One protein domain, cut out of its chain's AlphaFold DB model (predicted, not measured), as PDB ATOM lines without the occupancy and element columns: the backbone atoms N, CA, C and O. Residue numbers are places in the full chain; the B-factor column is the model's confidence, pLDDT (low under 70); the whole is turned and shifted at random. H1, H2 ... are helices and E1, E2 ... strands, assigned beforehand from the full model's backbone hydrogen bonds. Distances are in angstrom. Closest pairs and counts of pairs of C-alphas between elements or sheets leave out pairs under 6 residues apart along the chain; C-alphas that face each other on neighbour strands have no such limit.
ATOM      1  N   ARG A   4      55.020  -1.911 -24.398       93.38
ATOM      2  CA  ARG A   4      55.151  -0.792 -25.336       93.38
ATOM      3  C   ARG A   4      53.885   0.047 -25.357       93.38
ATOM      4  O   ARG A   4      52.797  -0.444 -25.063       93.38
ATOM      5  N   THR A   5      54.036   1.303 -25.755       91.81
ATOM      6  CA  THR A   5      52.919   2.232 -25.921       91.81
ATOM      7  C   THR A   5      52.757   2.582 -27.395       91.81
ATOM      8  O   THR A   5      53.739   2.809 -28.098       91.81
ATOM      9  N   HIS A   6      51.514   2.609 -27.864       89.88
ATOM     10  CA  HIS A   6      51.110   3.245 -29.111       89.88
ATOM     11  C   HIS A   6      50.331   4.514 -28.772       89.88
ATOM     12  O   HIS A   6      49.406   4.466 -27.956       89.88
ATOM     13  N   GLU A   7      50.711   5.632 -29.381       88.00
ATOM     14  CA  GLU A   7      50.103   6.940 -29.147       88.00
ATOM     15  C   GLU A   7      49.547   7.491 -30.457       88.00
ATOM     16  O   GLU A   7      50.217   7.498 -31.488       88.00
ATOM     17  N   SER A   8      48.303   7.942 -30.393       81.25
ATOM     18  CA  SER A   8      47.572   8.617 -31.456       81.25
ATOM     19  C   SER A   8      46.889   9.842 -30.850       81.25
ATOM     20  O   SER A   8      46.590   9.844 -29.658       81.25
ATOM     21  N   ASP A   9      46.534  10.838 -31.668       75.69
ATOM     22  CA  ASP A   9      45.767  12.024 -31.244       75.69
ATOM     23  C   ASP A   9      44.478  11.697 -30.460       75.69
ATOM     24  O   ASP A   9      43.921  12.562 -29.786       75.69
ATOM     25  N   ARG A  10      43.957  10.467 -30.579       76.19
ATOM     26  CA  ARG A  10      42.684  10.041 -29.973       76.19
ATOM     27  C   ARG A  10      42.810   8.967 -28.900       76.19
ATOM     28  O   ARG A  10      41.849   8.760 -28.157       76.19
ATOM     29  N   GLU A  11      43.926   8.250 -28.828       80.69
ATOM     30  CA  GLU A  11      44.064   7.127 -27.903       80.69
ATOM     31  C   GLU A  11      45.517   6.806 -27.569       80.69
ATOM     32  O   GLU A  11      46.417   6.938 -28.396       80.69
ATOM     33  N   HIS A  12      45.712   6.300 -26.352       88.38
ATOM     34  CA  HIS A  12      46.971   5.709 -25.927       88.38
ATOM     35  C   HIS A  12      46.735   4.247 -25.559       88.38
ATOM     36  O   HIS A  12      45.875   3.923 -24.731       88.38
ATOM     37  N   ILE A  13      47.508   3.351 -26.163       90.81
ATOM     38  CA  ILE A  13      47.396   1.908 -25.964       90.81
ATOM     39  C   ILE A  13      48.703   1.395 -25.373       90.81
ATOM     40  O   ILE A  13      49.734   1.441 -26.035       90.81
ATOM     41  N   LEU A  14      48.651   0.871 -24.152       91.25
ATOM     42  CA  LEU A  14      49.732   0.095 -23.545       91.25
ATOM     43  C   LEU A  14      49.531  -1.380 -23.902       91.25
ATOM     44  O   LEU A  14      48.421  -1.884 -23.746       91.25
ATOM     45  N   TYR A  15      50.560  -2.074 -24.380       92.94
ATOM     46  CA  TYR A  15      50.453  -3.469 -24.816       92.94
ATOM     47  C   TYR A  15      51.744  -4.272 -24.613       92.94
ATOM     48  O   TYR A  15      52.825  -3.703 -24.483       92.94
ATOM     49  N   ASP A  16      51.626  -5.601 -24.593       94.19
ATOM     50  CA  ASP A  16      52.759  -6.530 -24.606       94.19
ATOM     51  C   ASP A  16      53.221  -6.808 -26.043       94.19
ATOM     52  O   ASP A  16      52.539  -7.495 -26.810       94.19
ATOM     53  N   ALA A  17      54.398  -6.296 -26.399       94.38
ATOM     54  CA  ALA A  17      54.991  -6.445 -27.723       94.38
ATOM     55  C   ALA A  17      55.478  -7.870 -28.034       94.38
ATOM     56  O   ALA A  17      55.716  -8.180 -29.198       94.38
ATOM     57  N   ASP A  18      55.592  -8.742 -27.027       93.69
ATOM     58  CA  ASP A  18      55.906 -10.156 -27.259       93.69
ATOM     59  C   ASP A  18      54.692 -10.911 -27.839       93.69
ATOM     60  O   ASP A  18      54.856 -11.935 -28.501       93.69
ATOM     61  N   CYS A  19      53.468 -10.411 -27.610       92.62
ATOM     62  CA  CYS A  19      52.228 -10.991 -28.140       92.62
ATOM     63  C   CYS A  19      51.645 -10.198 -29.318       92.62
ATOM     64  O   CYS A  19      51.113 -10.775 -30.269       92.62
ATOM     65  N   ILE A  20      51.688  -8.869 -29.237       93.12
ATOM     66  CA  ILE A  20      51.022  -7.962 -30.167       93.12
ATOM     67  C   ILE A  20      52.098  -7.220 -30.957       93.12
ATOM     68  O   ILE A  20      52.795  -6.368 -30.414       93.12
ATOM     69  N   GLY A  21      52.221  -7.533 -32.249       89.44
ATOM     70  CA  GLY A  21      53.231  -6.912 -33.111       89.44
ATOM     71  C   GLY A  21      52.968  -5.430 -33.393       89.44
ATOM     72  O   GLY A  21      53.895  -4.626 -33.380       89.44
ATOM     73  N   GLU A  22      51.704  -5.060 -33.609       88.81
ATOM     74  CA  GLU A  22      51.292  -3.679 -33.859       88.81
ATOM     75  C   GLU A  22      49.968  -3.387 -33.148       88.81
ATOM     76  O   GLU A  22      48.974  -4.094 -33.340       88.81
ATOM     77  N   ALA A  23      49.958  -2.343 -32.317       89.69
ATOM     78  CA  ALA A  23      48.770  -1.919 -31.594       89.69
ATOM     79  C   ALA A  23      48.017  -0.810 -32.330       89.69
ATOM     80  O   ALA A  23      48.611   0.162 -32.781       89.69
ATOM     81  N   ASN A  24      46.696  -0.962 -32.417       90.44
ATOM     82  CA  ASN A  24      45.765   0.023 -32.962       90.44
ATOM     83  C   ASN A  24      44.357  -0.197 -32.376       90.44
ATOM     84  O   ASN A  24      44.113  -1.196 -31.688       90.44
ATOM     85  N   ALA A  25      43.422   0.703 -32.689       86.94
ATOM     86  CA  ALA A  25      42.035   0.660 -32.222       86.94
ATOM     87  C   ALA A  25      41.340  -0.707 -32.393       86.94
ATOM     88  O   ALA A  25      40.518  -1.086 -31.552       86.94
ATOM     89  N   ASN A  26      41.675  -1.468 -33.444       90.69
ATOM     90  CA  ASN A  26      41.029  -2.747 -33.739       90.69
ATOM     91  C   ASN A  26      41.291  -3.815 -32.671       90.69
ATOM     92  O   ASN A  26      40.495  -4.743 -32.539       90.69
ATOM     93  N   LEU A  27      42.358  -3.680 -31.871       89.94
ATOM     94  CA  LEU A  27      42.624  -4.586 -30.749       89.94
ATOM     95  C   LEU A  27      41.448  -4.674 -29.772       89.94
ATOM     96  O   LEU A  27      41.265  -5.705 -29.121       89.94
ATOM     97  N   PHE A  28      40.660  -3.603 -29.682       88.12
ATOM     98  CA  PHE A  28      39.514  -3.481 -28.792       88.12
ATOM     99  C   PHE A  28      38.173  -3.586 -29.528       88.12
ATOM    100  O   PHE A  28      37.133  -3.372 -28.909       88.12
ATOM    101  N   ASP A  29      38.169  -3.906 -30.824       89.44
ATOM    102  CA  ASP A  29      36.951  -4.097 -31.607       89.44
ATOM    103  C   ASP A  29      36.621  -5.588 -31.743       89.44
ATOM    104  O   ASP A  29      37.308  -6.349 -32.419       89.44
ATOM    105  N   THR A  30      35.521  -6.023 -31.129       88.81
ATOM    106  CA  THR A  30      35.046  -7.406 -31.269       88.81
ATOM    107  C   THR A  30      34.697  -7.742 -32.729       88.81
ATOM    108  O   THR A  30      34.914  -8.877 -33.163       88.81
ATOM    109  N   GLY A  31      34.187  -6.773 -33.499       89.94
ATOM    110  CA  GLY A  31      33.828  -6.948 -34.907       89.94
ATOM    111  C   GLY A  31      35.034  -7.314 -35.770       89.94
ATOM    112  O   GLY A  31      34.946  -8.238 -36.580       89.94
ATOM    113  N   PHE A  32      36.183  -6.678 -35.525       92.25
ATOM    114  CA  PHE A  32      37.457  -7.000 -36.169       92.25
ATOM    115  C   PHE A  32      37.837  -8.484 -36.042       92.25
ATOM    116  O   PHE A  32      38.228  -9.104 -37.039       92.25
ATOM    117  N   TYR A  33      37.701  -9.068 -34.845       93.25
ATOM    118  CA  TYR A  33      38.004 -10.486 -34.611       93.25
ATOM    119  C   TYR A  33      36.954 -11.403 -35.235       93.25
ATOM    120  O   TYR A  33      37.301 -12.433 -35.811       93.25
ATOM    121  N   GLN A  34      35.673 -11.033 -35.153       93.12
ATOM    122  CA  GLN A  34      34.588 -11.815 -35.739       93.12
ATOM    123  C   GLN A  34      34.728 -11.921 -37.264       93.12
ATOM    124  O   GLN A  34      34.658 -13.022 -37.803       93.12
ATOM    125  N   GLN A  35      34.992 -10.806 -37.950       95.56
ATOM    126  CA  GLN A  35      35.162 -10.768 -39.410       95.56
ATOM    127  C   GLN A  35      36.349 -11.608 -39.900       95.56
ATOM    128  O   GLN A  35      36.343 -12.085 -41.031       95.56
ATOM    129  N   ARG A  36      37.360 -11.812 -39.049       94.88
ATOM    130  CA  ARG A  36      38.551 -12.620 -39.347       94.88
ATOM    131  C   ARG A  36      38.441 -14.076 -38.888       94.88
ATOM    132  O   ARG A  36      39.408 -14.818 -39.019       94.88
ATOM    133  N   GLY A  37      37.308 -14.489 -38.313       94.94
ATOM    134  CA  GLY A  37      37.155 -15.832 -37.740       94.94
ATOM    135  C   GLY A  37      38.043 -16.086 -36.512       94.94
ATOM    136  O   GLY A  37      38.336 -17.233 -36.181       94.94
ATOM    137  N   LEU A  38      38.485 -15.019 -35.839       94.50
ATOM    138  CA  LEU A  38      39.344 -15.067 -34.651       94.50
ATOM    139  C   LEU A  38      38.549 -14.995 -33.339       94.50
ATOM    140  O   LEU A  38      39.125 -15.173 -32.269       94.50
ATOM    141  N   LEU A  39      37.238 -14.748 -33.398       93.94
ATOM    142  CA  LEU A  39      36.353 -14.828 -32.237       93.94
ATOM    143  C   LEU A  39      36.056 -16.302 -31.917       93.94
ATOM    144  O   LEU A  39      35.433 -17.002 -32.711       93.94
ATOM    145  N   ARG A  40      36.493 -16.772 -30.748       93.12
ATOM    146  CA  ARG A  40      36.319 -18.156 -30.274       93.12
ATOM    147  C   ARG A  40      35.035 -18.368 -29.488       93.12
ATOM    148  O   ARG A  40      34.494 -19.467 -29.484       93.12
ATOM    149  N   GLY A  41      34.519 -17.322 -28.855       89.75
ATOM    150  CA  GLY A  41      33.269 -17.418 -28.119       89.75
ATOM    151  C   GLY A  41      32.910 -16.144 -27.380       89.75
ATOM    152  O   GLY A  41      33.680 -15.182 -27.322       89.75
ATOM    153  N   VAL A  42      31.719 -16.158 -26.791       87.00
ATOM    154  CA  VAL A  42      31.216 -15.076 -25.949       87.00
ATOM    155  C   VAL A  42      30.605 -15.688 -24.698       87.00
ATOM    156  O   VAL A  42      29.710 -16.521 -24.794       87.00
ATOM    157  N   ALA A  43      31.067 -15.261 -23.526       82.50
ATOM    158  CA  ALA A  43      30.419 -15.566 -22.258       82.50
ATOM    159  C   ALA A  43      29.622 -14.349 -21.776       82.50
ATOM    160  O   ALA A  43      30.129 -13.222 -21.744       82.50
ATOM    161  N   GLN A  44      28.368 -14.586 -21.394       74.50
ATOM    162  CA  GLN A  44      27.465 -13.582 -20.836       74.50
ATOM    163  C   GLN A  44      27.307 -13.819 -19.325       74.50
ATOM    164  O   GLN A  44      27.042 -14.936 -18.892       74.50
ATOM    165  N   GLY A  45      27.514 -12.775 -18.517       67.94
ATOM    166  CA  GLY A  45      27.459 -12.836 -17.051       67.94
ATOM    167  C   GLY A  45      27.454 -11.437 -16.426       67.94
ATOM    168  O   GLY A  45      26.765 -10.548 -16.920       67.94
ATOM    169  N   ARG A  46      28.261 -11.191 -15.380       62.44
ATOM    170  CA  ARG A  46      28.503  -9.845 -14.791       62.44
ATOM    171  C   ARG A  46      29.336  -8.933 -15.720       62.44
ATOM    172  O   ARG A  46      30.291  -8.295 -15.287       62.44
ATOM    173  N   GLY A  47      29.011  -8.931 -17.009       66.25
ATOM    174  CA  GLY A  47      29.781  -8.357 -18.108       66.25
ATOM    175  C   GLY A  47      29.886  -9.332 -19.286       66.25
ATOM    176  O   GLY A  47      29.876 -10.550 -19.099       66.25
ATOM    177  N   THR A  48      29.980  -8.796 -20.502       75.69
ATOM    178  CA  THR A  48      30.233  -9.586 -21.715       75.69
ATOM    179  C   THR A  48      31.732  -9.821 -21.858       75.69
ATOM    180  O   THR A  48      32.516  -8.871 -21.861       75.69
ATOM    181  N   THR A  49      32.124 -11.088 -21.960       84.12
ATOM    182  CA  THR A  49      33.515 -11.507 -22.153       84.12
ATOM    183  C   THR A  49      33.648 -12.158 -23.521       84.12
ATOM    184  O   THR A  49      32.934 -13.117 -23.807       84.12
ATOM    185  N   HIS A  50      34.546 -11.647 -24.361       89.81
ATOM    186  CA  HIS A  50      34.819 -12.211 -25.680       89.81
ATOM    187  C   HIS A  50      36.130 -12.991 -25.637       89.81
ATOM    188  O   HIS A  50      37.145 -12.463 -25.188       89.81
ATOM    189  N   PHE A  51      36.112 -14.232 -26.108       91.88
ATOM    190  CA  PHE A  51      37.315 -15.039 -26.282       91.88
ATOM    191  C   PHE A  51      37.810 -14.845 -27.708       91.88
ATOM    192  O   PHE A  51      37.056 -15.074 -28.654       91.88
ATOM    193  N   VAL A  52      39.047 -14.394 -27.868       93.50
ATOM    194  CA  VAL A  52      39.656 -14.076 -29.164       93.50
ATOM    195  C   VAL A  52      40.984 -14.807 -29.310       93.50
ATOM    196  O   VAL A  52      41.644 -15.095 -28.316       93.50
ATOM    197  N   LEU A  53      41.386 -15.113 -30.541       94.19
ATOM    198  CA  LEU A  53      42.708 -15.663 -30.821       94.19
ATOM    199  C   LEU A  53      43.685 -14.541 -31.192       94.19
ATOM    200  O   LEU A  53      43.436 -13.781 -32.129       94.19
ATOM    201  N   LEU A  54      44.804 -14.483 -30.474       92.44
ATOM    202  CA  LEU A  54      45.956 -13.622 -30.735       92.44
ATOM    203  C   LEU A  54      47.180 -14.469 -31.122       92.44
ATOM    204  O   LEU A  54      47.157 -15.687 -30.937       92.44
ATOM    205  N   PRO A  55      48.273 -13.855 -31.619       91.31
ATOM    206  CA  PRO A  55      49.499 -14.587 -31.942       91.31
ATOM    207  C   PRO A  55      50.077 -15.381 -30.763       91.31
ATOM    208  O   PRO A  55      50.601 -16.471 -30.964       91.31
ATOM    209  N   CYS A  56      49.933 -14.876 -29.532       90.62
ATOM    210  CA  CYS A  56      50.371 -15.576 -28.323       90.62
ATOM    211  C   CYS A  56      49.376 -16.623 -27.785       90.62
ATOM    212  O   CYS A  56      49.652 -17.247 -26.763       90.62
ATOM    213  N   GLY A  57      48.230 -16.829 -28.447       92.06
ATOM    214  CA  GLY A  57      47.213 -17.806 -28.054       92.06
ATOM    215  C   GLY A  57      45.844 -17.195 -27.760       92.06
ATOM    216  O   GLY A  57      45.514 -16.092 -28.205       92.06
ATOM    217  N   GLU A  58      45.003 -17.951 -27.054       93.50
ATOM    218  CA  GLU A  58      43.667 -17.491 -26.674       93.50
ATOM    219  C   GLU A  58      43.739 -16.390 -25.620       93.50
ATOM    220  O   GLU A  58      44.430 -16.495 -24.607       93.50
ATOM    221  N   ALA A  59      42.980 -15.330 -25.859       92.44
ATOM    222  CA  ALA A  59      42.918 -14.159 -25.017       92.44
ATOM    223  C   ALA A  59      41.472 -13.778 -24.726       92.44
ATOM    224  O   ALA A  59      40.526 -14.147 -25.428       92.44
ATOM    225  N   VAL A  60      41.311 -12.993 -23.669       90.00
ATOM    226  CA  VAL A  60      40.015 -12.501 -23.227       90.00
ATOM    227  C   VAL A  60      39.938 -10.997 -23.452       90.00
ATOM    228  O   VAL A  60      40.656 -10.226 -22.819       90.00
ATOM    229  N   LEU A  61      39.011 -10.579 -24.309       88.44
ATOM    230  CA  LEU A  61      38.667  -9.181 -24.526       88.44
ATOM    231  C   LEU A  61      37.470  -8.797 -23.648       88.44
ATOM    232  O   LEU A  61      36.372  -9.355 -23.759       88.44
ATOM    233  N   ARG A  62      37.684  -7.808 -22.775       81.00
ATOM    234  CA  ARG A  62      36.655  -7.223 -21.908       81.00
ATOM    235  C   ARG A  62      36.466  -5.750 -22.228       81.00
ATOM    236  O   ARG A  62      37.407  -4.963 -22.185       81.00
ATOM    237  N   HIS A  63      35.218  -5.368 -22.473       71.62
ATOM    238  CA  HIS A  63      34.835  -3.964 -22.578       71.62
ATOM    239  C   HIS A  63      34.557  -3.407 -21.184       71.62
ATOM    240  O   HIS A  63      33.554  -3.756 -20.559       71.62
ATOM    241  N   TYR A  64      35.413  -2.507 -20.700       62.84
ATOM    242  CA  TYR A  64      35.154  -1.764 -19.466       62.84
ATOM    243  C   TYR A  64      34.067  -0.710 -19.715       62.84
ATOM    244  O   TYR A  64      34.346   0.466 -19.936       62.84
ATOM    245  N   ARG A  65      32.797  -1.120 -19.672       50.56
ATOM    246  CA  ARG A  65      31.674  -0.179 -19.570       50.56
ATOM    247  C   ARG A  65      31.617   0.286 -18.116       50.56
ATOM    248  O   ARG A  65      31.508  -0.541 -17.213       50.56
ATOM    249  N   ARG A  66      31.735   1.593 -17.866       48.88
ATOM    250  CA  ARG A  66      31.552   2.154 -16.517       48.88
ATOM    251  C   ARG A  66      30.130   1.814 -16.036       48.88
ATOM    252  O   ARG A  66      29.175   2.403 -16.527       48.88
ATOM    253  N   GLY A  67      29.982   0.857 -15.116       34.72
ATOM    254  CA  GLY A  67      28.681   0.472 -14.557       34.72
ATOM    255  C   GLY A  67      28.774  -0.489 -13.365       34.72
ATOM    256  O   GLY A  67      29.555  -1.437 -13.387       34.72
ATOM    257  N   GLY A  68      27.956  -0.232 -12.336       40.78
ATOM    258  CA  GLY A  68      27.809  -1.028 -11.105       40.78
ATOM    259  C   GLY A  68      28.165  -0.246  -9.830       40.78
ATOM    260  O   GLY A  68      29.029   0.621  -9.880       40.78
ATOM    261  N   MET A  69      27.516  -0.555  -8.694       40.59
ATOM    262  CA  MET A  69      27.562   0.148  -7.382       40.59
ATOM    263  C   MET A  69      28.950   0.557  -6.842       40.59
ATOM    264  O   MET A  69      29.036   1.397  -5.953       40.59
ATOM    265  N   VAL A  70      30.039   0.042  -7.409       43.66
ATOM    266  CA  VAL A  70      31.418   0.502  -7.169       43.66
ATOM    267  C   VAL A  70      31.654   1.941  -7.673       43.66
ATOM    268  O   VAL A  70      32.593   2.597  -7.234       43.66
ATOM    269  N   ALA A  71      30.775   2.478  -8.529       44.22
ATOM    270  CA  ALA A  71      30.769   3.892  -8.915       44.22
ATOM    271  C   ALA A  71      30.371   4.852  -7.772       44.22
ATOM    272  O   ALA A  71      30.670   6.032  -7.871       44.22
ATOM    273  N   ARG A  72      29.736   4.366  -6.690       41.28
ATOM    274  CA  ARG A  72      29.299   5.193  -5.543       41.28
ATOM    275  C   ARG A  72      30.283   5.236  -4.367       41.28
ATOM    276  O   ARG A  72      29.979   5.881  -3.375       41.28
ATOM    277  N   PHE A  73      31.420   4.540  -4.439       42.97
ATOM    278  CA  PHE A  73      32.355   4.412  -3.305       42.97
ATOM    279  C   PHE A  73      33.779   4.909  -3.595       42.97
ATOM    280  O   PHE A  73      34.677   4.714  -2.783       42.97
ATOM    281  N   ASN A  74      34.015   5.522  -4.755       44.38
ATOM    282  CA  ASN A  74      35.349   5.976  -5.153       44.38
ATOM    283  C   ASN A  74      35.294   7.387  -5.752       44.38
ATOM    284  O   ASN A  74      35.762   7.620  -6.866       44.38
ATOM    285  N   GLU A  75      34.646   8.297  -5.024       41.25
ATOM    286  CA  GLU A  75      34.541   9.715  -5.383       41.25
ATOM    287  C   GLU A  75      35.780  10.525  -4.947       41.25
ATOM    288  O   GLU A  75      36.110  11.512  -5.593       41.25
ATOM    289  N   ASP A  76      36.567  10.075  -3.962       41.75
ATOM    290  CA  ASP A  76      37.470  11.009  -3.260       41.75
ATOM    291  C   ASP A  76      38.946  11.041  -3.689       41.75
ATOM    292  O   ASP A  76      39.719  11.830  -3.146       41.75
ATOM    293  N   ARG A  77      39.405  10.228  -4.651       38.28
ATOM    294  CA  ARG A  77      40.845  10.204  -5.008       38.28
ATOM    295  C   ARG A  77      41.176  10.121  -6.497       38.28
ATOM    296  O   ARG A  77      42.239   9.627  -6.870       38.28
ATOM    297  N   TYR A  78      40.322  10.669  -7.356       39.22
ATOM    298  CA  TYR A  78      40.679  10.944  -8.753       39.22
ATOM    299  C   TYR A  78      41.315  12.334  -8.894       39.22
ATOM    300  O   TYR A  78      40.792  13.219  -9.563       39.22
ATOM    301  N   LEU A  79      42.494  12.514  -8.292       35.41
ATOM    302  CA  LEU A  79      43.446  13.488  -8.821       35.41
ATOM    303  C   LEU A  79      43.902  12.925 -10.172       35.41
ATOM    304  O   LEU A  79      44.605  11.917 -10.227       35.41
ATOM    305  N   TRP A  80      43.416  13.514 -11.258       38.78
ATOM    306  CA  TRP A  80      43.840  13.197 -12.617       38.78
ATOM    307  C   TRP A  80      45.358  13.433 -12.726       38.78
ATOM    308  O   TRP A  80      45.821  14.564 -12.613       38.78
ATOM    309  N   GLN A  81      46.136  12.352 -12.853       36.47
ATOM    310  CA  GLN A  81      47.613  12.351 -12.854       36.47
ATOM    311  C   GLN A  81      48.192  11.856 -14.199       36.47
ATOM    312  O   GLN A  81      49.304  11.337 -14.252       36.47
ATOM    313  N   GLY A  82      47.438  11.993 -15.298       49.66
ATOM    314  CA  GLY A  82      47.849  11.558 -16.641       49.66
ATOM    315  C   GLY A  82      47.455  10.117 -17.003       49.66
ATOM    316  O   GLY A  82      46.741   9.438 -16.264       49.66
ATOM    317  N   LEU A  83      47.914   9.645 -18.167       52.56
ATOM    318  CA  LEU A  83      47.531   8.361 -18.790       52.56
ATOM    319  C   LEU A  83      47.791   7.138 -17.899       52.56
ATOM    320  O   LEU A  83      46.957   6.231 -17.812       52.56
ATOM    321  N   SER A  84      48.888   7.172 -17.143       56.16
ATOM    322  CA  SER A  84      49.267   6.165 -16.145       56.16
ATOM    323  C   SER A  84      48.274   6.050 -14.982       56.16
ATOM    324  O   SER A  84      48.246   5.034 -14.288       56.16
ATOM    325  N   ALA A  85      47.437   7.070 -14.761       55.66
ATOM    326  CA  ALA A  85      46.406   7.078 -13.727       55.66
ATOM    327  C   ALA A  85      45.063   6.509 -14.212       55.66
ATOM    328  O   ALA A  85      44.149   6.316 -13.401       55.66
ATOM    329  N   THR A  86      44.921   6.204 -15.509       70.62
ATOM    330  CA  THR A  86      43.703   5.572 -16.021       70.62
ATOM    331  C   THR A  86      43.572   4.156 -15.453       70.62
ATOM    332  O   THR A  86      44.542   3.403 -15.348       70.62
ATOM    333  N   ARG A  87      42.354   3.768 -15.050       70.06
ATOM    334  CA  ARG A  87      42.084   2.439 -14.472       70.06
ATOM    335  C   ARG A  87      42.627   1.280 -15.333       70.06
ATOM    336  O   ARG A  87      43.240   0.398 -14.738       70.06
ATOM    337  N   PRO A  88      42.467   1.269 -16.674       75.25
ATOM    338  CA  PRO A  88      43.000   0.192 -17.509       75.25
ATOM    339  C   PRO A  88      44.527   0.076 -17.440       75.25
ATOM    340  O   PRO A  88      45.045  -1.032 -17.368       75.25
ATOM    341  N   TRP A  89      45.246   1.200 -17.397       82.12
ATOM    342  CA  TRP A  89      46.708   1.208 -17.302       82.12
ATOM    343  C   TRP A  89      47.186   0.751 -15.923       82.12
ATOM    344  O   TRP A  89      48.102  -0.057 -15.825       82.12
ATOM    345  N   ARG A  90      46.517   1.191 -14.849       80.94
ATOM    346  CA  ARG A  90      46.812   0.721 -13.485       80.94
ATOM    347  C   ARG A  90      46.572  -0.777 -13.323       80.94
ATOM    348  O   ARG A  90      47.356  -1.446 -12.660       80.94
ATOM    349  N   GLU A  91      45.490  -1.291 -13.902       82.50
ATOM    350  CA  GLU A  91      45.177  -2.721 -13.876       82.50
ATOM    351  C   GLU A  91      46.200  -3.522 -14.687       82.50
ATOM    352  O   GLU A  91      46.695  -4.530 -14.190       82.50
ATOM    353  N   TRP A  92      46.599  -3.030 -15.867       88.62
ATOM    354  CA  TRP A  92      47.681  -3.623 -16.656       88.62
ATOM    355  C   TRP A  92      48.982  -3.693 -15.847       88.62
ATOM    356  O   TRP A  92      49.541  -4.775 -15.693       88.62
ATOM    357  N   SER A  93      49.421  -2.579 -15.250       87.31
ATOM    358  CA  SER A  93      50.661  -2.525 -14.463       87.31
ATOM    359  C   SER A  93      50.613  -3.402 -13.211       87.31
ATOM    360  O   SER A  93      51.604  -4.042 -12.874       87.31
ATOM    361  N   LEU A  94      49.464  -3.475 -12.530       85.38
ATOM    362  CA  LEU A  94      49.283  -4.368 -11.385       85.38
ATOM    363  C   LEU A  94      49.398  -5.835 -11.806       85.38
ATOM    364  O   LEU A  94      50.122  -6.597 -11.175       85.38
ATOM    365  N   LEU A  95      48.702  -6.237 -12.872       85.50
ATOM    366  CA  LEU A  95      48.767  -7.605 -13.388       85.50
ATOM    367  C   LEU A  95      50.181  -7.959 -13.861       85.50
ATOM    368  O   LEU A  95      50.655  -9.056 -13.586       85.50
ATOM    369  N   ALA A  96      50.869  -7.017 -14.505       88.19
ATOM    370  CA  ALA A  96      52.249  -7.156 -14.949       88.19
ATOM    371  C   ALA A  96      53.198  -7.418 -13.773       88.19
ATOM    372  O   ALA A  96      54.048  -8.305 -13.840       88.19
ATOM    373  N   GLU A  97      53.019  -6.689 -12.672       88.62
ATOM    374  CA  GLU A  97      53.799  -6.892 -11.455       88.62
ATOM    375  C   GLU A  97      53.493  -8.242 -10.795       88.62
ATOM    376  O   GLU A  97      54.411  -8.961 -10.405       88.62
ATOM    377  N   LEU A  98      52.220  -8.648 -10.733       86.31
ATOM    378  CA  LEU A  98      51.842  -9.970 -10.221       86.31
ATOM    379  C   LEU A  98      52.464 -11.104 -11.058       86.31
ATOM    380  O   LEU A  98      52.953 -12.076 -10.481       86.31
ATOM    381  N   GLN A  99      52.513 -10.965 -12.391       88.88
ATOM    382  CA  GLN A  99      53.225 -11.906 -13.268       88.88
ATOM    383  C   GLN A  99      54.722 -11.952 -12.959       88.88
ATOM    384  O   GLN A  99      55.300 -13.030 -12.847       88.88
ATOM    385  N   ARG A 100      55.359 -10.786 -12.788       89.12
ATOM    386  CA  ARG A 100      56.789 -10.686 -12.460       89.12
ATOM    387  C   ARG A 100      57.124 -11.370 -11.132       89.12
ATOM    388  O   ARG A 100      58.204 -11.932 -10.988       89.12
ATOM    389  N   LEU A 101      56.192 -11.338 -10.182       92.00
ATOM    390  CA  LEU A 101      56.283 -12.025  -8.892       92.00
ATOM    391  C   LEU A 101      55.894 -13.515  -8.956       92.00
ATOM    392  O   LEU A 101      55.836 -14.161  -7.912       92.00
ATOM    393  N   ALA A 102      55.623 -14.060 -10.147       92.50
ATOM    394  CA  ALA A 102      55.167 -15.435 -10.362       92.50
ATOM    395  C   ALA A 102      53.895 -15.801  -9.567       92.50
ATOM    396  O   ALA A 102      53.702 -16.948  -9.160       92.50
ATOM    397  N   LEU A 103      53.015 -14.822  -9.336       88.62
ATOM    398  CA  LEU A 103      51.736 -15.024  -8.658       88.62
ATOM    399  C   LEU A 103      50.654 -15.484  -9.650       88.62
ATOM    400  O   LEU A 103      50.730 -15.154 -10.836       88.62
ATOM    401  N   PRO A 104      49.612 -16.211  -9.188       86.19
ATOM    402  CA  PRO A 104      48.533 -16.703 -10.043       86.19
ATOM    403  C   PRO A 104      47.599 -15.560 -10.466       86.19
ATOM    404  O   PRO A 104      46.503 -15.380  -9.938       86.19
ATOM    405  N   ALA A 105      48.056 -14.767 -11.428       83.81
ATOM    406  CA  ALA A 105      47.311 -13.706 -12.085       83.81
ATOM    407  C   ALA A 105      47.168 -14.013 -13.587       83.81
ATOM    408  O   ALA A 105      47.896 -14.852 -14.121       83.81
ATOM    409  N   PRO A 106      46.242 -13.356 -14.302       85.06
ATOM    410  CA  PRO A 106      46.254 -13.355 -15.762       85.06
ATOM    411  C   PRO A 106      47.397 -12.485 -16.305       85.06
ATOM    412  O   PRO A 106      47.777 -11.489 -15.683       85.06
ATOM    413  N   ALA A 107      47.931 -12.845 -17.475       89.12
ATOM    414  CA  ALA A 107      48.904 -12.023 -18.188       89.12
ATOM    415  C   ALA A 107      48.186 -10.838 -18.864       89.12
ATOM    416  O   ALA A 107      47.242 -11.057 -19.632       89.12
ATOM    417  N   PRO A 108      48.574  -9.584 -18.581       90.81
ATOM    418  CA  PRO A 108      47.954  -8.433 -19.216       90.81
ATOM    419  C   PRO A 108      48.506  -8.250 -20.636       90.81
ATOM    420  O   PRO A 108      49.713  -8.216 -20.847       90.81
ATOM    421  N   LEU A 109      47.612  -8.109 -21.618       91.94
ATOM    422  CA  LEU A 109      47.998  -8.058 -23.034       91.94
ATOM    423  C   LEU A 109      47.914  -6.652 -23.621       91.94
ATOM    424  O   LEU A 109      48.867  -6.202 -24.242       91.94
ATOM    425  N   ALA A 110      46.810  -5.936 -23.402       91.69
ATOM    426  CA  ALA A 110      46.657  -4.555 -23.850       91.69
ATOM    427  C   ALA A 110      45.655  -3.771 -22.991       91.69
ATOM    428  O   ALA A 110      44.696  -4.335 -22.461       91.69
ATOM    429  N   ALA A 111      45.857  -2.459 -22.882       90.19
ATOM    430  CA  ALA A 111      44.994  -1.522 -22.178       90.19
ATOM    431  C   ALA A 111      44.906  -0.191 -22.936       90.19
ATOM    432  O   ALA A 111      45.920   0.408 -23.282       90.19
ATOM    433  N   ARG A 112      43.680   0.297 -23.157       86.69
ATOM    434  CA  ARG A 112      43.414   1.601 -23.782       86.69
ATOM    435  C   ARG A 112      43.131   2.665 -22.724       86.69
ATOM    436  O   ARG A 112      42.270   2.466 -21.866       86.69
ATOM    437  N   GLY A 113      43.818   3.796 -22.822       78.81
ATOM    438  CA  GLY A 113      43.519   5.045 -22.126       78.81
ATOM    439  C   GLY A 113      42.971   6.071 -23.119       78.81
ATOM    440  O   GLY A 113      43.440   6.144 -24.254       78.81
ATOM    441  N   GLY A 114      41.948   6.825 -22.712       65.12
ATOM    442  CA  GLY A 114      41.546   8.033 -23.436       65.12
ATOM    443  C   GLY A 114      42.460   9.192 -23.048       65.12
ATOM    444  O   GLY A 114      42.910   9.226 -21.897       65.12
ATOM    445  N   ALA A 115      42.733  10.082 -24.002       50.41
ATOM    446  CA  ALA A 115      43.300  11.400 -23.724       50.41
ATOM    447  C   ALA A 115      42.344  12.235 -22.852       50.41
ATOM    448  O   ALA A 115      41.107  12.074 -23.013       50.41
TER     449      ALA A 115
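What this domain is: This is residues 4 to 115 of the 115 residues of an uncharacterized protein of Proteobacteria bacterium (UniProt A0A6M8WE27). The model shows two small three-stranded sheets, E1 E2 E6 and E3 E4 E5, set apart as two units, each with a helix over one face: the long helix H4 over the first, the short helix H2 over the second. The chain crosses from the first sheet to the second by way of the short helix H1, and goes back to H4 through a long stretch from which residues 69 to 77, with the small helix H3, stick out. The printed part has 112 residues with four named helices and six named strands, in the order E1 E2 H1 H2 E3 E4 E5 H3 H4 E6; the class is mixed, and both sheets are antiparallel, ordered E1 - E2 - E6 and E3 - E4 - E5. The whole is compact, with a radius of gyration of the C-alphas of 14.9 A and spans of 44 by 36 by 31 A.

How they stand to each other: Begin at E1, residues 4 to 8, which forms an antiparallel hairpin with E2, residues 11 to 16; look there for N 6 and O 13, 2.8 A apart and within hydrogen-bond range. On the other side of E2 is E6, residues 110 to 113, also antiparallel, with N 111 and O 14 within hydrogen-bond range at 2.8 A. Go on to H1, residues 25 to 28, which only grazes this sheet and is near E2; the closest C-alphas of H1 and E6, those of Leu 27 and Ala 110, are 8.0 A apart. H2, residues 30 to 35, is close to H1 but not clearly touching it, the closest C-alphas being those of Asn 26 and Phe 32 at 6.1 A. Next come E3, residues 39 to 45, E4, residues 47 to 54, and E5, residues 57 to 62, a meander, each strand the antiparallel neighbour of the one before. In its two hairpins, N 43 and O 49 are within hydrogen-bond range at 2.9 A, and so are N 52 and O 59 at 2.9 A. H2 is on this sheet at a height of 9.0 A, over E4, and runs slantwise to the strands, at 46 degrees to E4 on the local plane; the closest C-alphas of H2 and E4 are those of Tyr 33 and Val 52, 6.7 A apart. H3, residues 69 to 72, is on neither sheet and is apart from H4, residues 87 to 100. H4 is on the sheet E1 E2 E6 and makes two layers with it, a helix on one face of a sheet. Its height over the sheet is 8.9 A, and it lies over E6 and runs along the strands, at 11 degrees to E6 on the local plane; their closest C-alphas, Pro 88 and Ala 111, are 5.4 A apart. Every O i to N i+4 pair is within hydrogen-bond range in H2 and H4, while H1 and H3 are too short for such a pair. Among the pairs that are apart are E2 and E5, and E5 and E6.

Where its parts are: Find C-alpha 4 at (55.151, -0.792, -25.336), where E1 begins; E1 is 13.5 A long and E2 16.5 A. H1 measures 5.9 A and H2 8.8 A. E3 is 17.7 A long, E4 21.2 A and E5 16.2 A, and H3 measures 5.6 A. Find C-alpha 87 at (42.084, 2.439, -14.472); from there H4 runs 19.8 A to C-alpha 100. E6, 10.2 A long, ends at C-alpha 113, (43.519, 5.045, -22.126).

The domain as a whole: The two C-alphas farthest apart, those of Gly 37 and Asp 76, are 43.7 A apart. The printed part has no cut and ends at residue 115, the chain's last. The link from H3 to H4 is long, with 14 residues. Look at the B-factor column: the mean pLDDT of the printed part is 78.3, and residues 45 to 47, 64 to 85 and 114 to 115 are under 70.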